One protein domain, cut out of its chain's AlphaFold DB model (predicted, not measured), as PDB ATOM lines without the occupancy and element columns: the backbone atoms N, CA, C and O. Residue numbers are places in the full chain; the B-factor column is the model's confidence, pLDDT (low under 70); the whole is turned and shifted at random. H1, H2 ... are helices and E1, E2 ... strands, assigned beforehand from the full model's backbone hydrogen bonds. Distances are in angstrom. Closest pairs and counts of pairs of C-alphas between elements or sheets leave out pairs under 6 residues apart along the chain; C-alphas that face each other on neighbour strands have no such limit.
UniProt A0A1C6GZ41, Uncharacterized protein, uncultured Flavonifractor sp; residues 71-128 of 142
ATOM      1  N   VAL A  71     195.545 194.180 155.294       98.00
ATOM      2  CA  VAL A  71     196.971 194.236 154.963       98.00
ATOM      3  C   VAL A  71     197.790 194.420 156.228       98.00
ATOM      4  O   VAL A  71     197.405 195.182 157.115       98.00
ATOM      5  N   VAL A  72     198.946 193.763 156.273       98.06
ATOM      6  CA  VAL A  72     200.011 194.015 157.249       98.06
ATOM      7  C   VAL A  72     201.261 194.453 156.492       98.06
ATOM      8  O   VAL A  72     201.778 193.700 155.669       98.06
ATOM      9  N   LEU A  73     201.754 195.658 156.763       97.44
ATOM     10  CA  LEU A  73     203.050 196.138 156.297       97.44
ATOM     11  C   LEU A  73     204.030 196.124 157.468       97.44
ATOM     12  O   LEU A  73     203.866 196.878 158.424       97.44
ATOM     13  N   LEU A  74     205.063 195.294 157.363       96.69
ATOM     14  CA  LEU A  74     206.224 195.329 158.246       96.69
ATOM     15  C   LEU A  74     207.312 196.130 157.542       96.69
ATOM     16  O   LEU A  74     207.853 195.666 156.540       96.69
ATOM     17  N   MET A  75     207.626 197.321 158.043       96.88
ATOM     18  CA  MET A  75     208.714 198.147 157.533       96.88
ATOM     19  C   MET A  75     209.830 198.186 158.577       96.88
ATOM     20  O   MET A  75     209.724 198.926 159.547       96.88
ATOM     21  N   PRO A  76     210.906 197.402 158.441       95.94
ATOM     22  CA  PRO A  76     212.059 197.523 159.318       95.94
ATOM     23  C   PRO A  76     212.786 198.854 159.091       95.94
ATOM     24  O   PRO A  76     212.911 199.316 157.958       95.94
ATOM     25  N   LYS A  77     213.415 199.396 160.138       94.94
ATOM     26  CA  LYS A  77     214.308 200.571 160.055       94.94
ATOM     27  C   LYS A  77     215.505 200.375 159.111       94.94
ATOM     28  O   LYS A  77     216.148 201.343 158.724       94.94
ATOM     29  N   SER A  78     215.822 199.129 158.744       94.25
ATOM     30  CA  SER A  78     216.851 198.803 157.748       94.25
ATOM     31  C   SER A  78     216.412 199.057 156.298       94.25
ATOM     32  O   SER A  78     217.267 199.061 155.415       94.25
ATOM     33  N   GLY A  79     215.116 199.283 156.047       89.19
ATOM     34  CA  GLY A  79     214.599 199.876 154.811       89.19
ATOM     35  C   GLY A  79     213.848 198.946 153.851       89.19
ATOM     36  O   GLY A  79     213.129 199.447 152.992       89.19
ATOM     37  N   VAL A  80     213.962 197.617 153.963       91.44
ATOM     38  CA  VAL A  80     213.222 196.687 153.081       91.44
ATOM     39  C   VAL A  80     211.978 196.170 153.790       91.44
ATOM     40  O   VAL A  80     212.080 195.327 154.680       91.44
ATOM     41  N   GLY A  81     210.814 196.676 153.387       92.62
ATOM     42  CA  GLY A  81     209.524 196.280 153.945       92.62
ATOM     43  C   GLY A  81     208.888 195.069 153.264       92.62
ATOM     44  O   GLY A  81     209.086 194.826 152.074       92.62
ATOM     45  N   CYS A  82     208.061 194.350 154.019       93.56
ATOM     46  CA  CYS A  82     207.245 193.238 153.543       93.56
ATOM     47  C   CYS A  82     205.762 193.562 153.739       93.56
ATOM     48  O   CYS A  82     205.333 193.876 154.851       93.56
ATOM     49  N   LYS A  83     204.972 193.456 152.666       94.94
ATOM     50  CA  LYS A  83     203.520 193.657 152.688       94.94
ATOM     51  C   LYS A  83     202.810 192.317 152.520       94.94
ATOM     52  O   LYS A  83     203.027 191.620 151.534       94.94
ATOM     53  N   TYR A  84     201.939 191.986 153.463       95.81
ATOM     54  CA  TYR A  84     201.160 190.755 153.486       95.81
ATOM     55  C   TYR A  84     199.682 191.080 153.296       95.81
ATOM     56  O   TYR A  84     199.125 191.893 154.034       95.81
ATOM     57  N   CYS A  85     199.045 190.430 152.322       96.56
ATOM     58  CA  CYS A  85     197.596 190.479 152.150       96.56
ATOM     59  C   CYS A  85     196.954 189.341 152.929       96.56
ATOM     60  O   CYS A  85     197.328 188.180 152.768       96.56
ATOM     61  N   LEU A  86     195.982 189.678 153.767       97.12
ATOM     62  CA  LEU A  86     195.242 188.692 154.536       97.12
ATOM     63  C   LEU A  86     194.199 188.037 153.630       97.12
ATOM     64  O   LEU A  86     193.384 188.732 153.030       97.12
ATOM     65  N   THR A  87     194.195 186.709 153.552       94.81
ATOM     66  CA  THR A  87     193.218 185.930 152.767       94.81
ATOM     67  C   THR A  87     192.067 185.390 153.619       94.81
ATOM     68  O   THR A  87     191.254 184.602 153.145       94.81
ATOM     69  N   GLY A  88     192.003 185.791 154.890       96.19
ATOM     70  CA  GLY A  88     190.970 185.405 155.840       96.19
ATOM     71  C   GLY A  88     190.995 186.285 157.086       96.19
ATOM     72  O   GLY A  88     191.910 187.086 157.293       96.19
ATOM     73  N   THR A  89     189.974 186.145 157.928       95.25
ATOM     74  CA  THR A  89     189.904 186.855 159.208       95.25
ATOM     75  C   THR A  89     190.942 186.322 160.186       95.25
ATOM     76  O   THR A  89     191.001 185.115 160.405       95.25
ATOM     77  N   LEU A  90     191.667 187.220 160.852       94.31
ATOM     78  CA  LEU A  90     192.585 186.837 161.921       94.31
ATOM     79  C   LEU A  90     191.835 186.427 163.191       94.31
ATOM     80  O   LEU A  90     190.972 187.172 163.686       94.31
ATOM     81  N   THR A  91     192.245 185.295 163.752       95.31
ATOM     82  CA  THR A  91     191.945 184.851 165.117       95.31
ATOM     83  C   THR A  91     192.598 185.766 166.161       95.31
ATOM     84  O   THR A  91     193.419 186.628 165.841       95.31
ATOM     85  N   GLY A  92     192.234 185.604 167.437       94.69
ATOM     86  CA  GLY A  92     192.818 186.397 168.526       94.69
ATOM     87  C   GLY A  92     194.338 186.231 168.653       94.69
ATOM     88  O   GLY A  92     195.045 187.225 168.789       94.69
ATOM     89  N   GLU A  93     194.841 185.002 168.538       95.88
ATOM     90  CA  GLU A  93     196.276 184.690 168.640       95.88
ATOM     91  C   GLU A  93     197.080 185.253 167.459       95.88
ATOM     92  O   GLU A  93     198.164 185.813 167.640       95.88
ATOM     93  N   GLU A  94     196.533 185.171 166.243       96.00
ATOM     94  CA  GLU A  94     197.168 185.751 165.055       96.00
ATOM     95  C   GLU A  94     197.234 187.278 165.143       96.00
ATOM     96  O   GLU A  94     198.256 187.869 164.795       96.00
ATOM     97  N   ARG A  95     196.175 187.932 165.648       95.88
ATOM     98  CA  ARG A  95     196.175 189.388 165.872       95.88
ATOM     99  C   ARG A  95     197.262 189.803 166.853       95.88
ATOM    100  O   ARG A  95     197.974 190.763 166.580       95.88
ATOM    101  N   GLU A  96     197.393 189.079 167.960       96.69
ATOM    102  CA  GLU A  96     198.421 189.349 168.967       96.69
ATOM    103  C   GLU A  96     199.828 189.180 168.375       96.69
ATOM    104  O   GLU A  96     200.678 190.054 168.525       96.69
ATOM    105  N   THR A  97     200.049 188.118 167.599       96.00
ATOM    106  CA  THR A  97     201.330 187.876 166.917       96.00
ATOM    107  C   THR A  97     201.673 188.996 165.929       96.00
ATOM    108  O   THR A  97     202.807 189.474 165.882       96.00
ATOM    109  N   VAL A  98     200.696 189.452 165.137       96.12
ATOM    110  CA  VAL A  98     200.871 190.580 164.210       96.12
ATOM    111  C   VAL A  98     201.241 191.856 164.968       96.12
ATOM    112  O   VAL A  98     202.186 192.541 164.576       96.12
ATOM    113  N   LEU A  99     200.545 192.157 166.067       97.25
ATOM    114  CA  LEU A  99     200.820 193.333 166.895       97.25
ATOM    115  C   LEU A  99     202.223 193.293 167.506       97.25
ATOM    116  O   LEU A  99     202.935 194.291 167.430       97.25
ATOM    117  N   GLN A 100     202.648 192.148 168.043       96.75
ATOM    118  CA  GLN A 100     203.992 191.981 168.603       96.75
ATOM    119  C   GLN A 100     205.083 192.236 167.559       96.75
ATOM    120  O   GLN A 100     206.045 192.951 167.835       96.75
ATOM    121  N   ASN A 101     204.913 191.714 166.341       95.94
ATOM    122  CA  ASN A 101     205.861 191.947 165.250       95.94
ATOM    123  C   ASN A 101     205.919 193.423 164.837       95.94
ATOM    124  O   ASN A 101     207.004 193.944 164.596       95.94
ATOM    125  N   LEU A 102     204.774 194.107 164.780       95.94
ATOM    126  CA  LEU A 102     204.690 195.530 164.431       95.94
ATOM    127  C   LEU A 102     205.268 196.450 165.510       95.94
ATOM    128  O   LEU A 102     205.774 197.523 165.197       95.94
ATOM    129  N   GLN A 103     205.202 196.035 166.773       95.88
ATOM    130  CA  GLN A 103     205.721 196.779 167.921       95.88
ATOM    131  C   GLN A 103     207.200 196.497 168.214       95.88
ATOM    132  O   GLN A 103     207.759 197.087 169.142       95.88
ATOM    133  N   ALA A 104     207.845 195.609 167.454       96.00
ATOM    134  CA  ALA A 104     209.257 195.308 167.642       96.00
ATOM    135  C   ALA A 104     210.119 196.572 167.462       96.00
ATOM    136  O   ALA A 104     209.885 197.391 166.574       96.00
ATOM    137  N   GLU A 105     211.152 196.732 168.294       95.56
ATOM    138  CA  GLU A 105     211.975 197.954 168.359       95.56
ATOM    139  C   GLU A 105     212.626 198.329 167.014       95.56
ATOM    140  O   GLU A 105     212.882 199.503 166.725       95.56
ATOM    141  N   ASN A 106     212.891 197.334 166.168       95.25
ATOM    142  CA  ASN A 106     213.485 197.512 164.849       95.25
ATOM    143  C   ASN A 106     212.476 197.904 163.756       95.25
ATOM    144  O   ASN A 106     212.902 198.092 162.616       95.25
ATOM    145  N   MET A 107     211.182 198.018 164.066       96.00
ATOM    146  CA  MET A 107     210.161 198.472 163.122       96.00
ATOM    147  C   MET A 107     210.128 199.996 163.017       96.00
ATOM    148  O   MET A 107     210.337 200.732 163.982       96.00
ATOM    149  N   ASP A 108     209.895 200.459 161.799       95.75
ATOM    150  CA  ASP A 108     209.715 201.848 161.418       95.75
ATOM    151  C   ASP A 108     208.233 202.248 161.510       95.75
ATOM    152  O   ASP A 108     207.337 201.405 161.393       95.75
ATOM    153  N   SER A 109     207.970 203.544 161.694       93.31
ATOM    154  CA  SER A 109     206.624 204.105 161.850       93.31
ATOM    155  C   SER A 109     205.724 203.950 160.623       93.31
ATOM    156  O   SER A 109     204.511 204.082 160.756       93.31
ATOM    157  N   HIS A 110     206.284 203.665 159.442       94.25
ATOM    158  CA  HIS A 110     205.496 203.336 158.249       94.25
ATOM    159  C   HIS A 110     204.869 201.933 158.318       94.25
ATOM    160  O   HIS A 110     204.076 201.576 157.449       94.25
ATOM    161  N   SER A 111     205.210 201.121 159.322       96.75
ATOM    162  CA  SER A 111     204.561 199.831 159.549       96.75
ATOM    163  C   SER A 111     203.101 200.024 159.961       96.75
ATOM    164  O   SER A 111     202.784 200.865 160.804       96.75
ATOM    165  N   TYR A 112     202.199 199.220 159.405       97.75
ATOM    166  CA  TYR A 112     200.774 199.306 159.719       97.75
ATOM    167  C   TYR A 112     200.080 197.954 159.586       97.75
ATOM    168  O   TYR A 112     200.537 197.054 158.883       97.75
ATOM    169  N   ALA A 113     198.926 197.833 160.233       98.19
ATOM    170  CA  ALA A 113     197.985 196.754 159.992       98.19
ATOM    171  C   ALA A 113     196.565 197.299 159.917       98.19
ATOM    172  O   ALA A 113     196.127 198.075 160.768       98.19
ATOM    173  N   VAL A 114     195.831 196.855 158.905       97.94
ATOM    174  CA  VAL A 114     194.432 197.211 158.672       97.94
ATOM    175  C   VAL A 114     193.674 195.926 158.415       97.94
ATOM    176  O   VAL A 114     194.112 195.101 157.622       97.94
ATOM    177  N   LEU A 115     192.540 195.758 159.081       97.94
ATOM    178  CA  LEU A 115     191.606 194.668 158.838       97.94
ATOM    179  C   LEU A 115     190.509 195.148 157.895       97.94
ATOM    180  O   LEU A 115     190.087 196.302 157.963       97.94
ATOM    181  N   TYR A 116     190.022 194.257 157.043       97.88
ATOM    182  CA  TYR A 116     188.918 194.527 156.133       97.88
ATOM    183  C   TYR A 116     187.853 193.446 156.266       97.88
ATOM    184  O   TYR A 116     188.167 192.258 156.270       97.88
ATOM    185  N   ALA A 117     186.596 193.867 156.369       97.25
ATOM    186  CA  ALA A 117     185.431 192.996 156.338       97.25
ATOM    187  C   ALA A 117     184.785 193.076 154.940       97.25
ATOM    188  O   ALA A 117     184.090 194.057 154.663       97.25
ATOM    189  N   PRO A 118     184.990 192.079 154.054       95.25
ATOM    190  CA  PRO A 118     184.522 192.142 152.665       95.25
ATOM    191  C   PRO A 118     183.013 192.311 152.526       95.25
ATOM    192  O   PRO A 118     182.566 193.052 151.656       95.25
ATOM    193  N   GLU A 119     182.249 191.672 153.413       95.00
ATOM    194  CA  GLU A 119     180.781 191.685 153.392       95.00
ATOM    195  C   GLU A 119     180.192 193.073 153.666       95.00
ATOM    196  O   GLU A 119     179.163 193.440 153.106       95.00
ATOM    197  N   SER A 120     180.840 193.858 154.531       95.31
ATOM    198  CA  SER A 120     180.371 195.192 154.922       95.31
ATOM    199  C   SER A 120     181.168 196.330 154.284       95.31
ATOM    200  O   SER A 120     180.819 197.494 154.467       95.31
ATOM    201  N   GLY A 121     182.265 196.024 153.586       94.56
ATOM    202  CA  GLY A 121     183.192 197.023 153.057       94.56
ATOM    203  C   GLY A 121     183.925 197.826 154.139       94.56
ATOM    204  O   GLY A 121     184.443 198.904 153.860       94.56
ATOM    205  N   THR A 122     183.952 197.346 155.387       96.31
ATOM    206  CA  THR A 122     184.480 198.111 156.525       96.31
ATOM    207  C   THR A 122     185.974 197.878 156.706       96.31
ATOM    208  O   THR A 122     186.422 196.734 156.766       96.31
ATOM    209  N   LEU A 123     186.734 198.966 156.840       97.06
ATOM    210  CA  LEU A 123     188.149 198.949 157.204       97.06
ATOM    211  C   LEU A 123     188.318 199.330 158.675       97.06
ATOM    212  O   LEU A 123     187.756 200.327 159.124       97.06
ATOM    213  N   THR A 124     189.134 198.567 159.397       96.88
ATOM    214  CA  THR A 124     189.438 198.807 160.809       96.88
ATOM    215  C   THR A 124     190.953 198.853 160.996       96.88
ATOM    216  O   THR A 124     191.610 197.829 160.784       96.88
ATOM    217  N   PRO A 125     191.537 199.996 161.393       96.62
ATOM    218  CA  PRO A 125     192.957 200.052 161.711       96.62
ATOM    219  C   PRO A 125     193.240 199.190 162.947       96.62
ATOM    220  O   PRO A 125     192.558 199.301 163.965       96.62
ATOM    221  N   LEU A 126     194.237 198.316 162.842       96.75
ATOM    222  CA  LEU A 126     194.740 197.499 163.947       96.75
ATOM    223  C   LEU A 126     196.009 198.116 164.552       96.75
ATOM    224  O   LEU A 126     196.187 198.081 165.766       96.75
ATOM    225  N   TYR A 127     196.877 198.691 163.717       97.75
ATOM    226  CA  TYR A 127     198.120 199.339 164.130       97.75
ATOM    227  C   TYR A 127     198.587 200.347 163.077       97.75
ATOM    228  O   TYR A 127     198.393 200.119 161.881       97.75
ATOM    229  N   GLY A 128     199.268 201.405 163.516       95.75
ATOM    230  CA  GLY A 128     199.878 202.395 162.628       95.75
ATOM    231  C   GLY A 128     198.859 203.242 161.866       95.75
ATOM    232  O   GLY A 128     197.654 203.206 162.128       95.75
TER     233      GLY A 128
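This is residues 71 to 128 of the 142 residues of an uncharacterized protein of uncultured Flavonifractor sp (UniProt A0A1C6GZ41). A wall of four antiparallel strands, made of two hairpins side by side, has one helix, H1, over one face and its other face bare. The helix runs along the strands, and the turns of the two hairpins reach toward opposite ends of the long axis. The printed part has 58 residues with one named helix and four named strands, in the order E1, E2, H1, E3, E4 along the chain. The sheet's order is E2, E1, E3, E4, all antiparallel, and the class is mixed, helices and strands. The whole is compact, with a radius of gyration of the C-alphas of 11.6 A, yet elongated, spanning 37 by 20 by 16 A.

Find C-alpha 71 at (196.971, 194.236, 154.963); there E1 begins, residues 71 to 74. Further on, E2 holds residues 82 to 85. Go to C-alpha 92 at (192.818, 186.397, 168.526), where H1 begins; it holds residues 92 to 102 and is 15.5 A from first to last C-alpha. E3, residues 112 to 117, is 16.9 A long. E4, residues 122 to 127, is 15.7 A long and ends at C-alpha 127, at (198.120, 199.339, 164.130).

Start at the sheet's inner strands, E1 and E3, which are antiparallel at 169 degrees; look at N 73 and O 112, 2.8 A apart and within hydrogen-bond range. E2, an edge strand, forms a hairpin with E1 at 166 degrees, where N 84 and O 72 are 2.8 A apart. On the other side of the sheet's order, E3 and the edge strand E4 form a hairpin at 154 degrees, with N 115 and O 124 at 2.8 A. E2 and E4 are apart. Now look to H1, which is on the sheet at a height of 9.6 A. It lies over E3 and only just over E4, on which 3 of its C-alphas fall; on the local plane it stands at 9 degrees to E3, along the strands. The closest C-alphas of H1 and E1 are those of Leu 102 and Leu 74, 6.4 A apart; those of H1 and E4 are Leu 99 and Tyr 127, 7.1 A apart. E2, H1 and E3 form a split strand-helix-strand unit, two strands that run the same way with E1 between them, and its crossover is right-handed. In H1 every O i to N i+4 pair is within hydrogen-bond range.

The two C-alphas farthest apart are those of Ser 78 and Glu 119, 37.0 A. The printed part has no cut. The link from E3 to E4 is tight, the other three are short, and none is long. The mean pLDDT of the printed part is 95.9, and no printed residue is under 70.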